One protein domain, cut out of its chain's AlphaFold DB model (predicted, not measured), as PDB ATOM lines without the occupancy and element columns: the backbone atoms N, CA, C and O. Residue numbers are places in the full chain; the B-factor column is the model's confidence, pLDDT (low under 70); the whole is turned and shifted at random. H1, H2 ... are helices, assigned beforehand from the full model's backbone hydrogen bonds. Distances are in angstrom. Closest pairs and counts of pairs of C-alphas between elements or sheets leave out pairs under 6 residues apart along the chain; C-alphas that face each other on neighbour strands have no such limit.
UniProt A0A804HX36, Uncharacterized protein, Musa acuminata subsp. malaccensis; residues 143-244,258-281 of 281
ATOM      1  N   VAL A 143      57.273 110.572  42.959       56.47
ATOM      2  CA  VAL A 143      57.997 111.690  42.324       56.47
ATOM      3  C   VAL A 143      57.022 112.767  41.845       56.47
ATOM      4  O   VAL A 143      57.287 113.948  42.074       56.47
ATOM      5  N   GLY A 144      55.864 112.365  41.307       65.56
ATOM      6  CA  GLY A 144      54.799 113.286  40.905       65.56
ATOM      7  C   GLY A 144      54.262 114.106  42.081       65.56
ATOM      8  O   GLY A 144      54.158 115.325  41.984       65.56
ATOM      9  N   ASP A 145      54.045 113.477  43.241       76.56
ATOM     10  CA  ASP A 145      53.566 114.184  44.437       76.56
ATOM     11  C   ASP A 145      54.546 115.255  44.938       76.56
ATOM     12  O   ASP A 145      54.132 116.364  45.280       76.56
ATOM     13  N   LYS A 146      55.855 114.970  44.946       84.25
ATOM     14  CA  LYS A 146      56.870 115.958  45.355       84.25
ATOM     15  C   LYS A 146      56.957 117.125  44.372       84.25
ATOM     16  O   LYS A 146      57.049 118.275  44.795       84.25
ATOM     17  N   GLN A 147      56.921 116.842  43.072       86.75
ATOM     18  CA  GLN A 147      56.955 117.874  42.034       86.75
ATOM     19  C   GLN A 147      55.699 118.741  42.055       86.75
ATOM     20  O   GLN A 147      55.807 119.959  41.938       86.75
ATOM     21  N   ARG A 148      54.527 118.140  42.285       91.50
ATOM     22  CA  ARG A 148      53.270 118.867  42.470       91.50
ATOM     23  C   ARG A 148      53.374 119.883  43.603       91.50
ATOM     24  O   ARG A 148      53.065 121.052  43.388       91.50
ATOM     25  N   VAL A 149      53.886 119.474  44.768       92.38
ATOM     26  CA  VAL A 149      54.099 120.384  45.911       92.38
ATOM     27  C   VAL A 149      55.044 121.531  45.544       92.38
ATOM     28  O   VAL A 149      54.787 122.677  45.911       92.38
ATOM     29  N   ILE A 150      56.109 121.257  44.781       93.62
ATOM     30  CA  ILE A 150      57.031 122.296  44.297       93.62
ATOM     31  C   ILE A 150      56.312 123.279  43.368       93.62
ATOM     32  O   ILE A 150      56.415 124.487  43.570       93.62
ATOM     33  N   VAL A 151      55.561 122.790  42.379       94.38
ATOM     34  CA  VAL A 151      54.814 123.641  41.439       94.38
ATOM     35  C   VAL A 151      53.810 124.521  42.182       94.38
ATOM     36  O   VAL A 151      53.811 125.737  41.995       94.38
ATOM     37  N   GLU A 152      53.004 123.945  43.073       95.69
ATOM     38  CA  GLU A 152      52.013 124.686  43.860       95.69
ATOM     39  C   GLU A 152      52.659 125.742  44.763       95.69
ATOM     40  O   GLU A 152      52.191 126.881  44.832       95.69
ATOM     41  N   ALA A 153      53.774 125.400  45.411       96.06
ATOM     42  CA  ALA A 153      54.545 126.341  46.208       96.06
ATOM     43  C   ALA A 153      55.084 127.511  45.376       96.06
ATOM     44  O   ALA A 153      54.968 128.666  45.793       96.06
ATOM     45  N   LEU A 154      55.661 127.232  44.205       96.44
ATOM     46  CA  LEU A 154      56.194 128.262  43.314       96.44
ATOM     47  C   LEU A 154      55.080 129.174  42.804       96.44
ATOM     48  O   LEU A 154      55.241 130.392  42.832       96.44
ATOM     49  N   VAL A 155      53.928 128.622  42.417       96.31
ATOM     50  CA  VAL A 155      52.756 129.415  42.014       96.31
ATOM     51  C   VAL A 155      52.247 130.270  43.172       96.31
ATOM     52  O   VAL A 155      51.971 131.453  42.971       96.31
ATOM     53  N   GLY A 156      52.222 129.737  44.394       96.06
ATOM     54  CA  GLY A 156      51.910 130.510  45.598       96.06
ATOM     55  C   GLY A 156      52.875 131.680  45.826       96.06
ATOM     56  O   GLY A 156      52.446 132.774  46.192       96.06
ATOM     57  N   LEU A 157      54.172 131.498  45.549       96.06
ATOM     58  CA  LEU A 157      55.146 132.592  45.586       96.06
ATOM     59  C   LEU A 157      54.932 133.591  44.443       96.06
ATOM     60  O   LEU A 157      55.114 134.785  44.659       96.06
ATOM     61  N   LEU A 158      54.566 133.148  43.240       94.50
ATOM     62  CA  LEU A 158      54.291 134.049  42.118       94.50
ATOM     63  C   LEU A 158      53.031 134.877  42.358       94.50
ATOM     64  O   LEU A 158      53.019 136.041  41.972       94.50
ATOM     65  N   ALA A 159      52.015 134.314  43.022       92.31
ATOM     66  CA  ALA A 159      50.734 134.961  43.313       92.31
ATOM     67  C   ALA A 159      50.892 136.336  43.988       92.31
ATOM     68  O   ALA A 159      50.100 137.243  43.742       92.31
ATOM     69  N   THR A 160      51.949 136.520  44.788       89.62
ATOM     70  CA  THR A 160      52.249 137.786  45.475       89.62
ATOM     71  C   THR A 160      52.968 138.818  44.603       89.62
ATOM     72  O   THR A 160      53.051 139.984  44.976       89.62
ATOM     73  N   GLU A 161      53.529 138.403  43.467       90.88
ATOM     74  CA  GLU A 161      54.218 139.286  42.528       90.88
ATOM     75  C   GLU A 161      53.236 139.943  41.562       90.88
ATOM     76  O   GLU A 161      52.171 139.391  41.250       90.88
ATOM     77  N   LYS A 162      53.637 141.098  41.010       88.25
ATOM     78  CA  LYS A 162      52.881 141.761  39.941       88.25
ATOM     79  C   LYS A 162      52.586 140.758  38.826       88.25
ATOM     80  O   LYS A 162      53.449 139.989  38.406       88.25
ATOM     81  N   ILE A 163      51.350 140.768  38.343       86.56
ATOM     82  CA  ILE A 163      50.880 139.794  37.350       86.56
ATOM     83  C   ILE A 163      51.763 139.831  36.098       86.56
ATOM     84  O   ILE A 163      52.176 138.791  35.597       86.56
ATOM     85  N   THR A 164      52.126 141.037  35.657       85.94
ATOM     86  CA  THR A 164      52.828 141.257  34.393       85.94
ATOM     87  C   THR A 164      54.353 141.133  34.461       85.94
ATOM     88  O   THR A 164      55.015 141.300  33.439       85.94
ATOM     89  N   SER A 165      54.943 140.871  35.630       89.62
ATOM     90  CA  SER A 165      56.406 140.779  35.768       89.62
ATOM     91  C   SER A 165      56.967 139.378  35.535       89.62
ATOM     92  O   SER A 165      58.181 139.223  35.415       89.62
ATOM     93  N   VAL A 166      56.112 138.356  35.479       92.69
ATOM     94  CA  VAL A 166      56.532 136.975  35.220       92.69
ATOM     95  C   VAL A 166      56.628 136.752  33.703       92.69
ATOM     96  O   VAL A 166      55.709 137.153  32.989       92.69
ATOM     97  N   PRO A 167      57.709 136.139  33.183       92.62
ATOM     98  CA  PRO A 167      57.822 135.852  31.755       92.62
ATOM     99  C   PRO A 167      56.775 134.844  31.263       92.62
ATOM    100  O   PRO A 167      56.580 133.795  31.876       92.62
ATOM    101  N   LEU A 168      56.171 135.117  30.106       93.12
ATOM    102  CA  LEU A 168      55.079 134.308  29.560       93.12
ATOM    103  C   LEU A 168      55.487 132.860  29.241       93.12
ATOM    104  O   LEU A 168      54.768 131.930  29.597       93.12
ATOM    105  N   TYR A 169      56.681 132.654  28.671       92.12
ATOM    106  CA  TYR A 169      57.212 131.308  28.397       92.12
ATOM    107  C   TYR A 169      57.285 130.445  29.667       92.12
ATOM    108  O   TYR A 169      57.086 129.233  29.628       92.12
ATOM    109  N   PHE A 170      57.575 131.072  30.811       94.19
ATOM    110  CA  PHE A 170      57.661 130.385  32.089       94.19
ATOM    111  C   PHE A 170      56.269 130.039  32.621       94.19
ATOM    112  O   PHE A 170      56.085 128.938  33.130       94.19
ATOM    113  N   LEU A 171      55.285 130.934  32.451       95.62
ATOM    114  CA  LEU A 171      53.887 130.679  32.812       95.62
ATOM    115  C   LEU A 171      53.298 129.497  32.027       95.62
ATOM    116  O   LEU A 171      52.702 128.608  32.627       95.62
ATOM    117  N   PHE A 172      53.514 129.430  30.711       93.88
ATOM    118  CA  PHE A 172      53.083 128.272  29.918       93.88
ATOM    119  C   PHE A 172      53.833 126.994  30.300       93.88
ATOM    120  O   PHE A 172      53.225 125.929  30.408       93.88
ATOM    121  N   GLY A 173      55.140 127.090  30.566       91.94
ATOM    122  CA  GLY A 173      55.932 125.956  31.043       91.94
ATOM    123  C   GLY A 173      55.403 125.385  32.360       91.94
ATOM    124  O   GLY A 173      55.174 124.182  32.460       91.94
ATOM    125  N   ILE A 174      55.154 126.236  33.359       93.00
ATOM    126  CA  ILE A 174      54.645 125.791  34.661       93.00
ATOM    127  C   ILE A 174      53.175 125.351  34.594       93.00
ATOM    128  O   ILE A 174      52.802 124.448  35.335       93.00
ATOM    129  N   LEU A 175      52.361 125.902  33.681       93.06
ATOM    130  CA  LEU A 175      51.001 125.416  33.420       93.06
ATOM    131  C   LEU A 175      51.013 123.979  32.903       93.06
ATOM    132  O   LEU A 175      50.297 123.141  33.439       93.06
ATOM    133  N   ARG A 176      51.854 123.682  31.906       89.50
ATOM    134  CA  ARG A 176      51.995 122.324  31.362       89.50
ATOM    135  C   ARG A 176      52.397 121.333  32.454       89.50
ATOM    136  O   ARG A 176      51.758 120.298  32.585       89.50
ATOM    137  N   MET A 177      53.356 121.704  33.307       88.81
ATOM    138  CA  MET A 177      53.746 120.891  34.468       88.81
ATOM    139  C   MET A 177      52.606 120.731  35.487       88.81
ATOM    140  O   MET A 177      52.399 119.645  36.016       88.81
ATOM    141  N   ALA A 178      51.860 121.800  35.778       90.75
ATOM    142  CA  ALA A 178      50.732 121.765  36.708       90.75
ATOM    143  C   ALA A 178      49.595 120.866  36.199       90.75
ATOM    144  O   ALA A 178      48.923 120.208  36.992       90.75
ATOM    145  N   VAL A 179      49.377 120.847  34.885       87.56
ATOM    146  CA  VAL A 179      48.433 119.958  34.211       87.56
ATOM    147  C   VAL A 179      48.944 118.519  34.306       87.56
ATOM    148  O   VAL A 179      48.239 117.691  34.876       87.56
ATOM    149  N   GLU A 180      50.187 118.245  33.885       85.06
ATOM    150  CA  GLU A 180      50.816 116.908  33.893       85.06
ATOM    151  C   GLU A 180      50.830 116.242  35.277       85.06
ATOM    152  O   GLU A 180      50.552 115.052  35.400       85.06
ATOM    153  N   MET A 181      51.110 117.018  36.326       85.81
ATOM    154  CA  MET A 181      51.214 116.530  37.707       85.81
ATOM    155  C   MET A 181      49.887 116.568  38.475       85.81
ATOM    156  O   MET A 181      49.878 116.371  39.690       85.81
ATOM    157  N   ASP A 182      48.784 116.889  37.798       87.19
ATOM    158  CA  ASP A 182      47.467 117.131  38.386       87.19
ATOM    159  C   ASP A 182      47.503 117.999  39.664       87.19
ATOM    160  O   ASP A 182      47.058 117.622  40.754       87.19
ATOM    161  N   ALA A 183      48.095 119.189  39.530       91.38
ATOM    162  CA  ALA A 183      48.113 120.195  40.585       91.38
ATOM    163  C   ALA A 183      46.697 120.691  40.919       91.38
ATOM    164  O   ALA A 183      45.777 120.636  40.096       91.38
ATOM    165  N   GLY A 184      46.528 121.233  42.125       92.00
ATOM    166  CA  GLY A 184      45.253 121.760  42.591       92.00
ATOM    167  C   GLY A 184      44.636 122.794  41.640       92.00
ATOM    168  O   GLY A 184      45.327 123.582  40.994       92.00
ATOM    169  N   LEU A 185      43.302 122.829  41.588       93.44
ATOM    170  CA  LEU A 185      42.553 123.720  40.694       93.44
ATOM    171  C   LEU A 185      42.938 125.200  40.866       93.44
ATOM    172  O   LEU A 185      43.089 125.912  39.879       93.44
ATOM    173  N   SER A 186      43.141 125.653  42.105       95.12
ATOM    174  CA  SER A 186      43.559 127.030  42.404       95.12
ATOM    175  C   SER A 186      44.929 127.375  41.813       95.12
ATOM    176  O   SER A 186      45.139 128.504  41.373       95.12
ATOM    177  N   CYS A 187      45.845 126.405  41.764       95.62
ATOM    178  CA  CYS A 187      47.167 126.554  41.165       95.62
ATOM    179  C   CYS A 187      47.047 126.778  39.651       95.62
ATOM    180  O   CYS A 187      47.536 127.786  39.137       95.62
ATOM    181  N   LYS A 188      46.316 125.896  38.954       94.81
ATOM    182  CA  LYS A 188      46.065 126.011  37.506       94.81
ATOM    183  C   LYS A 188      45.370 127.340  37.172       94.81
ATOM    184  O   LYS A 188      45.843 128.072  36.309       94.81
ATOM    185  N   GLN A 189      44.331 127.707  37.925       95.62
ATOM    186  CA  GLN A 189      43.583 128.955  37.728       95.62
ATOM    187  C   GLN A 189      44.430 130.218  37.926       95.62
ATOM    188  O   GLN A 189      44.272 131.171  37.167       95.62
ATOM    189  N   GLU A 190      45.336 130.256  38.909       96.56
ATOM    190  CA  GLU A 190      46.225 131.412  39.094       96.56
ATOM    191  C   GLU A 190      47.198 131.565  37.917       96.56
ATOM    192  O   GLU A 190      47.456 132.687  37.473       96.56
ATOM    193  N   ILE A 191      47.703 130.454  37.368       96.62
ATOM    194  CA  ILE A 191      48.559 130.491  36.178       96.62
ATOM    195  C   ILE A 191      47.756 130.949  34.952       96.62
ATOM    196  O   ILE A 191      48.173 131.884  34.270       96.62
ATOM    197  N   GLU A 192      46.590 130.346  34.698       96.94
ATOM    198  CA  GLU A 192      45.684 130.717  33.599       96.94
ATOM    199  C   GLU A 192      45.307 132.201  33.657       96.94
ATOM    200  O   GLU A 192      45.336 132.897  32.640       96.94
ATOM    201  N   ARG A 193      45.019 132.714  34.860       96.06
ATOM    202  CA  ARG A 193      44.744 134.130  35.098       96.06
ATOM    203  C   ARG A 193      45.935 134.992  34.697       96.06
ATOM    204  O   ARG A 193      45.762 135.952  33.954       96.06
ATOM    205  N   ARG A 194      47.153 134.652  35.128       95.69
ATOM    206  CA  ARG A 194      48.368 135.408  34.765       95.69
ATOM    207  C   ARG A 194      48.646 135.399  33.265       95.69
ATOM    208  O   ARG A 194      49.009 136.442  32.727       95.69
ATOM    209  N   ILE A 195      48.442 134.263  32.601       96.81
ATOM    210  CA  ILE A 195      48.567 134.156  31.141       96.81
ATOM    211  C   ILE A 195      47.518 135.034  30.458       96.81
ATOM    212  O   ILE A 195      47.865 135.800  29.565       96.81
ATOM    213  N   GLY A 196      46.261 134.994  30.916       95.94
ATOM    214  CA  GLY A 196      45.188 135.844  30.396       95.94
ATOM    215  C   GLY A 196      45.545 137.334  30.443       95.94
ATOM    216  O   GLY A 196      45.282 138.065  29.496       95.94
ATOM    217  N   PHE A 197      46.250 137.782  31.484       93.12
ATOM    218  CA  PHE A 197      46.722 139.166  31.612       93.12
ATOM    219  C   PHE A 197      47.864 139.561  30.662       93.12
ATOM    220  O   PHE A 197      48.231 140.732  30.633       93.12
ATOM    221  N   GLN A 198      48.450 138.635  29.911       93.56
ATOM    222  CA  GLN A 198      49.517 138.908  28.940       93.56
ATOM    223  C   GLN A 198      49.269 138.198  27.601       93.56
ATOM    224  O   GLN A 198      50.204 138.020  26.815       93.56
ATOM    225  N   LEU A 199      48.033 137.763  27.341       95.44
ATOM    226  CA  LEU A 199      47.696 136.890  26.217       95.44
ATOM    227  C   LEU A 199      48.064 137.509  24.861       95.44
ATOM    228  O   LEU A 199      48.413 136.797  23.926       95.44
ATOM    229  N   GLU A 200      48.088 138.840  24.763       94.38
ATOM    230  CA  GLU A 200      48.522 139.571  23.569       94.38
ATOM    231  C   GLU A 200      50.005 139.368  23.195       94.38
ATOM    232  O   GLU A 200      50.423 139.784  22.107       94.38
ATOM    233  N   LEU A 201      50.804 138.782  24.092       93.94
ATOM    234  CA  LEU A 201      52.213 138.440  23.890       93.94
ATOM    235  C   LEU A 201      52.428 136.949  23.576       93.94
ATOM    236  O   LEU A 201      53.564 136.566  23.300       93.94
ATOM    237  N   ALA A 202      51.379 136.123  23.638       95.94
ATOM    238  CA  ALA A 202      51.471 134.686  23.403       95.94
ATOM    239  C   ALA A 202      51.659 134.355  21.919       95.94
ATOM    240  O   ALA A 202      51.188 135.071  21.028       95.94
ATOM    241  N   SER A 203      52.339 133.243  21.662       95.06
ATOM    242  CA  SER A 203      52.439 132.631  20.340       95.06
ATOM    243  C   SER A 203      51.418 131.503  20.176       95.06
ATOM    244  O   SER A 203      50.848 131.017  21.151       95.06
ATOM    245  N   LEU A 204      51.189 131.071  18.933       94.88
ATOM    246  CA  LEU A 204      50.306 129.936  18.649       94.88
ATOM    247  C   LEU A 204      50.789 128.658  19.358       94.88
ATOM    248  O   LEU A 204      49.992 127.980  19.997       94.88
ATOM    249  N   ASP A 205      52.097 128.393  19.322       91.75
ATOM    250  CA  ASP A 205      52.723 127.215  19.941       91.75
ATOM    251  C   ASP A 205      52.528 127.159  21.463       91.75
ATOM    252  O   ASP A 205      52.545 126.082  22.066       91.75
ATOM    253  N   ASP A 206      52.340 128.313  22.107       93.31
ATOM    254  CA  ASP A 206      52.066 128.377  23.539       93.31
ATOM    255  C   ASP A 206      50.668 127.818  23.870       93.31
ATOM    256  O   ASP A 206      50.514 127.102  24.863       93.31
ATOM    257  N   LEU A 207      49.673 128.082  23.008       93.44
ATOM    258  CA  LEU A 207      48.270 127.667  23.177       93.44
ATOM    259  C   LEU A 207      48.027 126.186  22.863       93.44
ATOM    260  O   LEU A 207      47.005 125.638  23.273       93.44
ATOM    261  N   LEU A 208      48.956 125.524  22.173       89.94
ATOM    262  CA  LEU A 208      48.898 124.092  21.876       89.94
ATOM    263  C   LEU A 208      49.245 123.265  23.125       89.94
ATOM    264  O   LEU A 208      50.303 122.643  23.226       89.94
ATOM    265  N   ILE A 209      48.359 123.308  24.121       87.75
ATOM    266  CA  ILE A 209      48.471 122.577  25.384       87.75
ATOM    267  C   ILE A 209      47.893 121.169  25.172       87.75
ATOM    268  O   ILE A 209      46.710 121.063  24.850       87.75
ATOM    269  N   PRO A 210      48.684 120.092  25.334       84.00
ATOM    270  CA  PRO A 210      48.181 118.729  25.179       84.00
ATOM    271  C   PRO A 210      47.143 118.375  26.247       84.00
ATOM    272  O   PRO A 210      47.317 118.718  27.418       84.00
ATOM    273  N   SER A 211      46.104 117.639  25.857       83.69
ATOM    274  CA  SER A 211      45.179 117.022  26.810       83.69
ATOM    275  C   SER A 211      45.817 115.799  27.476       83.69
ATOM    276  O   SER A 211      46.501 115.003  26.831       83.69
ATOM    277  N   LEU A 212      45.572 115.619  28.776       72.94
ATOM    278  CA  LEU A 212      45.934 114.395  29.512       72.94
ATOM    279  C   LEU A 212      44.857 113.313  29.435       72.94
ATOM    280  O   LEU A 212      45.111 112.164  29.798       72.94
ATOM    281  N   GLN A 213      43.645 113.671  29.012       67.62
ATOM    282  CA  GLN A 213      42.551 112.720  28.911       67.62
ATOM    283  C   GLN A 213      42.693 111.963  27.595       67.62
ATOM    284  O   GLN A 213      42.460 112.497  26.520       67.62
ATOM    285  N   THR A 214      43.091 110.695  27.681       57.84
ATOM    286  CA  THR A 214      43.432 109.845  26.528       57.84
ATOM    287  C   THR A 214      42.262 109.524  25.588       57.84
ATOM    288  O   THR A 214      42.481 108.863  24.574       57.84
ATOM    289  N   SER A 215      41.028 109.902  25.936       61.78
ATOM    290  CA  SER A 215      39.816 109.627  25.147       61.78
ATOM    291  C   SER A 215      39.185 110.855  24.489       61.78
ATOM    292  O   SER A 215      38.309 110.666  23.650       61.78
ATOM    293  N   ASP A 216      39.634 112.058  24.845       69.44
ATOM    294  CA  ASP A 216      39.082 113.328  24.364       69.44
ATOM    295  C   ASP A 216      40.160 114.080  23.559       69.44
ATOM    296  O   ASP A 216      41.313 113.643  23.544       69.44
ATOM    297  N   SER A 217      39.769 115.150  22.853       75.94
ATOM    298  CA  SER A 217      40.609 116.074  22.059       75.94
ATOM    299  C   SER A 217      42.112 116.040  22.380       75.94
ATOM    300  O   SER A 217      42.522 116.116  23.538       75.94
ATOM    301  N   VAL A 218      42.957 116.030  21.344       82.50
ATOM    302  CA  VAL A 218      44.428 116.082  21.441       82.50
ATOM    303  C   VAL A 218      44.895 117.311  22.234       82.50
ATOM    304  O   VAL A 218      45.942 117.273  22.891       82.50
ATOM    305  N   PHE A 219      44.104 118.384  22.214       86.94
ATOM    306  CA  PHE A 219      44.385 119.642  22.897       86.94
ATOM    307  C   PHE A 219      43.405 119.929  24.037       86.94
ATOM    308  O   PHE A 219      42.210 119.649  23.946       86.94
ATOM    309  N   ASP A 220      43.903 120.558  25.099       89.50
ATOM    310  CA  ASP A 220      43.091 121.038  26.216       89.50
ATOM    311  C   ASP A 220      42.441 122.389  25.865       89.50
ATOM    312  O   ASP A 220      42.966 123.472  26.149       89.50
ATOM    313  N   VAL A 221      41.283 122.305  25.206       91.88
ATOM    314  CA  VAL A 221      40.486 123.468  24.786       91.88
ATOM    315  C   VAL A 221      39.938 124.233  25.991       91.88
ATOM    316  O   VAL A 221      39.868 125.466  25.967       91.88
ATOM    317  N   ASP A 222      39.598 123.535  27.077       91.44
ATOM    318  CA  ASP A 222      39.036 124.151  28.276       91.44
ATOM    319  C   ASP A 222      40.035 125.095  28.952       91.44
ATOM    320  O   ASP A 222      39.663 126.183  29.404       91.44
ATOM    321  N   THR A 223      41.313 124.715  29.004       93.31
ATOM    322  CA  THR A 223      42.386 125.573  29.520       93.31
ATOM    323  C   THR A 223      42.541 126.842  28.679       93.31
ATOM    324  O   THR A 223      42.575 127.947  29.233       93.31
ATOM    325  N   VAL A 224      42.556 126.728  27.347       95.56
ATOM    326  CA  VAL A 224      42.649 127.896  26.449       95.56
ATOM    327  C   VAL A 224      41.423 128.802  26.587       95.56
ATOM    328  O   VAL A 224      41.558 130.026  26.673       95.56
ATOM    329  N   HIS A 225      40.230 128.218  26.701       95.31
ATOM    330  CA  HIS A 225      39.001 128.963  26.951       95.31
ATOM    331  C   HIS A 225      39.058 129.734  28.280       95.31
ATOM    332  O   HIS A 225      38.752 130.928  28.308       95.31
ATOM    333  N   ARG A 226      39.517 129.115  29.378       96.75
ATOM    334  CA  ARG A 226      39.681 129.805  30.673       96.75
ATOM    335  C   ARG A 226      40.699 130.944  30.606       96.75
ATOM    336  O   ARG A 226      40.463 132.002  31.194       96.75
ATOM    337  N   ILE A 227      41.801 130.773  29.877       97.50
ATOM    338  CA  ILE A 227      42.786 131.839  29.638       97.50
ATOM    339  C   ILE A 227      42.135 133.023  28.907       97.50
ATOM    340  O   ILE A 227      42.278 134.168  29.344       97.50
ATOM    341  N   LEU A 228      41.365 132.757  27.845       97.06
ATOM    342  CA  LEU A 228      40.650 133.790  27.091       97.06
ATOM    343  C   LEU A 228      39.617 134.525  27.958       97.06
ATOM    344  O   LEU A 228      39.539 135.750  27.914       97.06
ATOM    345  N   VAL A 229      38.868 133.804  28.797       96.88
ATOM    346  CA  VAL A 229      37.921 134.411  29.746       96.88
ATOM    347  C   VAL A 229      38.633 135.364  30.709       96.88
ATOM    348  O   VAL A 229      38.118 136.444  30.985       96.88
ATOM    349  N   ASN A 230      39.820 135.008  31.209       95.88
ATOM    350  CA  ASN A 230      40.600 135.904  32.068       95.88
ATOM    351  C   ASN A 230      41.096 137.153  31.319       95.88
ATOM    352  O   ASN A 230      41.090 138.238  31.896       95.88
ATOM    353  N   PHE A 231      41.481 137.024  30.046       95.38
ATOM    354  CA  PHE A 231      41.835 138.171  29.203       95.38
ATOM    355  C   PHE A 231      40.651 139.132  29.009       95.38
ATOM    356  O   PHE A 231      40.811 140.339  29.162       95.38
ATOM    357  N   LEU A 232      39.456 138.605  28.724       93.62
ATOM    358  CA  LEU A 232      38.249 139.422  28.554       93.62
ATOM    359  C   LEU A 232      37.827 140.111  29.858       93.62
ATOM    360  O   LEU A 232      37.533 141.298  29.841       93.62
ATOM    361  N   LYS A 233      37.895 139.412  30.999       91.69
ATOM    362  CA  LYS A 233      37.628 140.020  32.316       91.69
ATOM    363  C   LYS A 233      38.545 141.202  32.611       91.69
ATOM    364  O   LYS A 233      38.074 142.213  33.112       91.69
ATOM    365  N   ARG A 234      39.836 141.087  32.274       88.25
ATOM    366  CA  ARG A 234      40.790 142.196  32.398       88.25
ATOM    367  C   ARG A 234      40.352 143.405  31.559       88.25
ATOM    368  O   ARG A 234      40.463 144.524  32.037       88.25
ATOM    369  N   ILE A 235      39.872 143.189  30.329       86.25
ATOM    370  CA  ILE A 235      39.370 144.276  29.469       86.25
ATOM    371  C   ILE A 235      38.160 144.949  30.112       86.25
ATOM    372  O   ILE A 235      38.150 146.168  30.250       86.25
ATOM    373  N   ASP A 236      37.181 144.153  30.545       84.88
ATOM    374  CA  ASP A 236      35.964 144.679  31.159       84.88
ATOM    375  C   ASP A 236      36.296 145.509  32.414       84.88
ATOM    376  O   ASP A 236      35.793 146.620  32.570       84.88
ATOM    377  N   GLU A 237      37.172 145.005  33.292       82.69
ATOM    378  CA  GLU A 237      37.619 145.699  34.512       82.69
ATOM    379  C   GLU A 237      38.288 147.055  34.215       82.69
ATOM    380  O   GLU A 237      38.001 148.037  34.903       82.69
ATOM    381  N   GLU A 238      39.124 147.141  33.176       73.31
ATOM    382  CA  GLU A 238      39.800 148.384  32.776       73.31
ATOM    383  C   GLU A 238      38.820 149.414  32.156       73.31
ATOM    384  O   GLU A 238      38.903 150.605  32.470       73.31
ATOM    385  N   ASP A 239      37.834 148.974  31.360       68.81
ATOM    386  CA  ASP A 239      36.810 149.849  30.753       68.81
ATOM    387  C   ASP A 239      35.887 150.491  31.815       68.81
ATOM    388  O   ASP A 239      35.479 151.657  31.703       68.81
ATOM    389  N   TYR A 240      35.568 149.755  32.889       64.12
ATOM    390  CA  TYR A 240      34.804 150.296  34.019       64.12
ATOM    391  C   TYR A 240      35.589 151.372  34.786       64.12
ATOM    392  O   TYR A 240      35.002 152.396  35.153       64.12
ATOM    393  N   GLU A 241      36.895 151.188  34.999       61.41
ATOM    394  CA  GLU A 241      37.743 152.172  35.683       61.41
ATOM    395  C   GLU A 241      37.927 153.459  34.856       61.41
ATOM    396  O   GLU A 241      37.790 154.558  35.406       61.41
ATOM    397  N   GLU A 242      38.110 153.356  33.532       57.16
ATOM    398  CA  GLU A 242      38.184 154.524  32.638       57.16
ATOM    399  C   GLU A 242      36.881 155.343  32.631       57.16
ATOM    400  O   GLU A 242      36.915 156.578  32.642       57.16
ATOM    401  N   SER A 243      35.716 154.686  32.683       57.62
ATOM    402  CA  SER A 243      34.416 155.377  32.730       57.62
ATOM    403  C   SER A 243      34.134 156.089  34.065       57.62
ATOM    404  O   SER A 243      33.345 157.037  34.116       57.62
ATOM    405  N   SER A 244      34.799 155.663  35.146       58.91
ATOM    406  CA  SER A 244      34.652 156.208  36.499       58.91
ATOM    407  C   SER A 244      35.578 157.400  36.780       58.91
ATOM    408  O   SER A 244      35.335 158.143  37.738       58.91
ATOM    409  N   HIS A 258      42.957 148.821  21.420       75.88
ATOM    410  CA  HIS A 258      42.250 147.969  20.448       75.88
ATOM    411  C   HIS A 258      43.190 147.000  19.693       75.88
ATOM    412  O   HIS A 258      42.776 145.938  19.237       75.88
ATOM    413  N   SER A 259      44.484 147.334  19.594       86.31
ATOM    414  CA  SER A 259      45.535 146.457  19.073       86.31
ATOM    415  C   SER A 259      45.704 145.145  19.859       86.31
ATOM    416  O   SER A 259      45.924 144.114  19.230       86.31
ATOM    417  N   SER A 260      45.588 145.141  21.192       90.25
ATOM    418  CA  SER A 260      45.704 143.919  22.006       90.25
ATOM    419  C   SER A 260      44.550 142.960  21.726       90.25
ATOM    420  O   SER A 260      44.792 141.787  21.459       90.25
ATOM    421  N   VAL A 261      43.314 143.470  21.669       92.69
ATOM    422  CA  VAL A 261      42.125 142.677  21.309       92.69
ATOM    423  C   VAL A 261      42.269 142.081  19.909       92.69
ATOM    424  O   VAL A 261      42.036 140.892  19.718       92.69
ATOM    425  N   LEU A 262      42.729 142.869  18.931       93.12
ATOM    426  CA  LEU A 262      42.961 142.375  17.569       93.12
ATOM    427  C   LEU A 262      44.062 141.308  17.498       93.12
ATOM    428  O   LEU A 262      43.948 140.371  16.709       93.12
ATOM    429  N   LYS A 263      45.135 141.442  18.287       94.94
ATOM    430  CA  LYS A 263      46.199 140.429  18.362       94.94
ATOM    431  C   LYS A 263      45.674 139.121  18.939       94.94
ATOM    432  O   LYS A 263      45.908 138.081  18.334       94.94
ATOM    433  N   VAL A 264      44.944 139.188  20.052       96.50
ATOM    434  CA  VAL A 264      44.346 138.002  20.674       96.50
ATOM    435  C   VAL A 264      43.305 137.371  19.752       96.50
ATOM    436  O   VAL A 264      43.337 136.163  19.572       96.50
ATOM    437  N   GLY A 265      42.459 138.157  19.080       96.44
ATOM    438  CA  GLY A 265      41.508 137.634  18.092       96.44
ATOM    439  C   GLY A 265      42.194 136.817  16.994       96.44
ATOM    440  O   GLY A 265      41.837 135.668  16.773       96.44
ATOM    441  N   ARG A 266      43.266 137.352  16.386       97.00
ATOM    442  CA  ARG A 266      44.059 136.615  15.379       97.00
ATOM    443  C   ARG A 266      44.725 135.360  15.938       97.00
ATOM    444  O   ARG A 266      44.861 134.377  15.218       97.00
ATOM    445  N   LEU A 267      45.184 135.415  17.186       97.75
ATOM    446  CA  LEU A 267      45.790 134.274  17.861       97.75
ATOM    447  C   LEU A 267      44.763 133.152  18.063       97.75
ATOM    448  O   LEU A 267      45.059 132.003  17.747       97.75
ATOM    449  N   ILE A 268      43.558 133.492  18.527       97.62
ATOM    450  CA  ILE A 268      42.462 132.535  18.709       97.62
ATOM    451  C   ILE A 268      41.985 131.987  17.362       97.62
ATOM    452  O   ILE A 268      41.806 130.781  17.249       97.62
ATOM    453  N   ASP A 269      41.861 132.818  16.324       97.06
ATOM    454  CA  ASP A 269      41.525 132.349  14.972       97.06
ATOM    455  C   ASP A 269      42.553 131.326  14.459       97.06
ATOM    456  O   ASP A 269      42.184 130.291  13.902       97.06
ATOM    457  N   GLY A 270      43.848 131.591  14.677       96.81
ATOM    458  CA  GLY A 270      44.929 130.665  14.333       96.81
ATOM    459  C   GLY A 270      44.874 129.363  15.135       96.81
ATOM    460  O   GLY A 270      45.013 128.289  14.562       96.81
ATOM    461  N   TYR A 271      44.614 129.454  16.440       96.00
ATOM    462  CA  TYR A 271      44.437 128.292  17.311       96.00
ATOM    463  C   TYR A 271      43.260 127.419  16.867       96.00
ATOM    464  O   TYR A 271      43.431 126.220  16.674       96.00
ATOM    465  N   LEU A 272      42.091 128.020  16.623       95.19
ATOM    466  CA  LEU A 272      40.903 127.307  16.154       95.19
ATOM    467  C   LEU A 272      41.137 126.629  14.799       95.19
ATOM    468  O   LEU A 272      40.668 125.515  14.591       95.19
ATOM    469  N   ALA A 273      41.879 127.271  13.891       95.12
ATOM    470  CA  ALA A 273      42.241 126.676  12.608       95.12
ATOM    471  C   ALA A 273      43.171 125.458  12.757       95.12
ATOM    472  O   ALA A 273      43.010 124.490  12.014       95.12
ATOM    473  N   GLU A 274      44.109 125.496  13.707       93.19
ATOM    474  CA  GLU A 274      45.054 124.403  13.965       93.19
ATOM    475  C   GLU A 274      44.367 123.187  14.599       93.19
ATOM    476  O   GLU A 274      44.669 122.052  14.239       93.19
ATOM    477  N   ILE A 275      43.410 123.413  15.507       91.56
ATOM    478  CA  ILE A 275      42.705 122.322  16.192       91.56
ATOM    479  C   ILE A 275      41.509 121.783  15.391       91.56
ATOM    480  O   ILE A 275      41.127 120.639  15.589       91.56
ATOM    481  N   ALA A 276      40.945 122.540  14.440       89.81
ATOM    482  CA  ALA A 276      39.774 122.139  13.642       89.81
ATOM    483  C   ALA A 276      39.815 120.730  12.996       89.81
ATOM    484  O   ALA A 276      38.743 120.148  12.813       89.81
ATOM    485  N   PRO A 277      40.976 120.164  12.604       87.69
ATOM    486  CA  PRO A 277      41.052 118.793  12.099       87.69
ATOM    487  C   PRO A 277      40.811 117.700  13.152       87.69
ATOM    488  O   PRO A 277      40.638 116.541  12.768       87.69
ATOM    489  N   ASP A 278      40.843 118.027  14.447       82.81
ATOM    490  CA  ASP A 278      40.618 117.075  15.534       82.81
ATOM    491  C   ASP A 278      39.125 116.702  15.625       82.81
ATOM    492  O   ASP A 278      38.275 117.569  15.847       82.81
ATOM    493  N   PRO A 279      38.766 115.419  15.439       77.56
ATOM    494  CA  PRO A 279      37.375 114.982  15.431       77.56
ATOM    495  C   PRO A 279      36.734 114.894  16.828       77.56
ATOM    496  O   PRO A 279      35.558 114.535  16.905       77.56
ATOM    497  N   TYR A 280      37.478 115.168  17.907       76.94
ATOM    498  CA  TYR A 280      37.033 115.012  19.299       76.94
ATOM    499  C   TYR A 280      36.871 116.340  20.066       76.94
ATOM    500  O   TYR A 280      36.821 116.317  21.297       76.94
ATOM    501  N   ILE A 281      36.807 117.475  19.355       66.56
ATOM    502  CA  ILE A 281      36.516 118.818  19.905       66.56
ATOM    503  C   ILE A 281      35.014 119.037  20.094       66.56
ATOM    504  O   ILE A 281      34.235 118.658  19.187       66.56
TER     505      ILE A 281
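What this domain is: This is residues 143 to 244 and 258 to 281 of the 281 residues of an uncharacterized protein of Musa acuminata subsp. malaccensis (UniProt A0A804HX36). Look for a flat slab of helices: H1 lies at one side, the pair H2 and H3 comes next with H3 as the hub, and H5 and H6 follow on the other side, H6 running back alongside H5. Short H4 packs on H6, and the far end of H5, residues 236 to 244, sticks out. The printed part has 126 residues with six named helices, H1 to H6 in chain order, and no named strand: all helix. It is compact, with a radius of gyration of the C-alphas of 15.2 A, and spans 50 by 40 by 20 A.

Where its parts are: Find C-alpha 143 at (57.997, 111.690, 42.324); from there H1 runs 24.4 A to residue 159. H2 covers residues 168 to 180, H3 185 to 196 and H4 204 to 207. H5, residues 221 to 244, is the longest at 35.3 A. H6, residues 258 to 275, runs 26.0 A to C-alpha 275 at (42.705, 122.322, 16.192).

How they stand to each other: Start at H3, which touches H2 at a shallow tilt of 25 degrees, opposite ways, a hairpin; their closest C-alphas, Leu 175 and Ile 191, are 6.3 A apart. Residues 192 to 196 of H3 touch residues 223 to 234 of H5 at a steep tilt of 60 degrees, with the closest C-alphas, Gly 196 and Phe 231, at 4.3 A. H1 touches H3 too, the closest C-alphas being Glu 152 and Cys 187 at 5.9 A. H5 and H6 are near each other. H4 touches H6, the closest C-alphas being Leu 204 and Tyr 271 at 6.2 A. In H1, H2, H3, H5 and H6 every O i to N i+4 pair is within hydrogen-bond range; H4 is too short for one.

The domain as a whole: The C-alphas of Val 143 and Ser 244, the two farthest apart, are 50.6 A apart. Residues 245 to 257 are not printed, and C-alphas 244 and 258 are 19.6 A apart across this cut. The link from H4 to H5 is long. Look for pLDDT under 70 at residues 143 to 144, 213 to 216, 239 to 244 and 281.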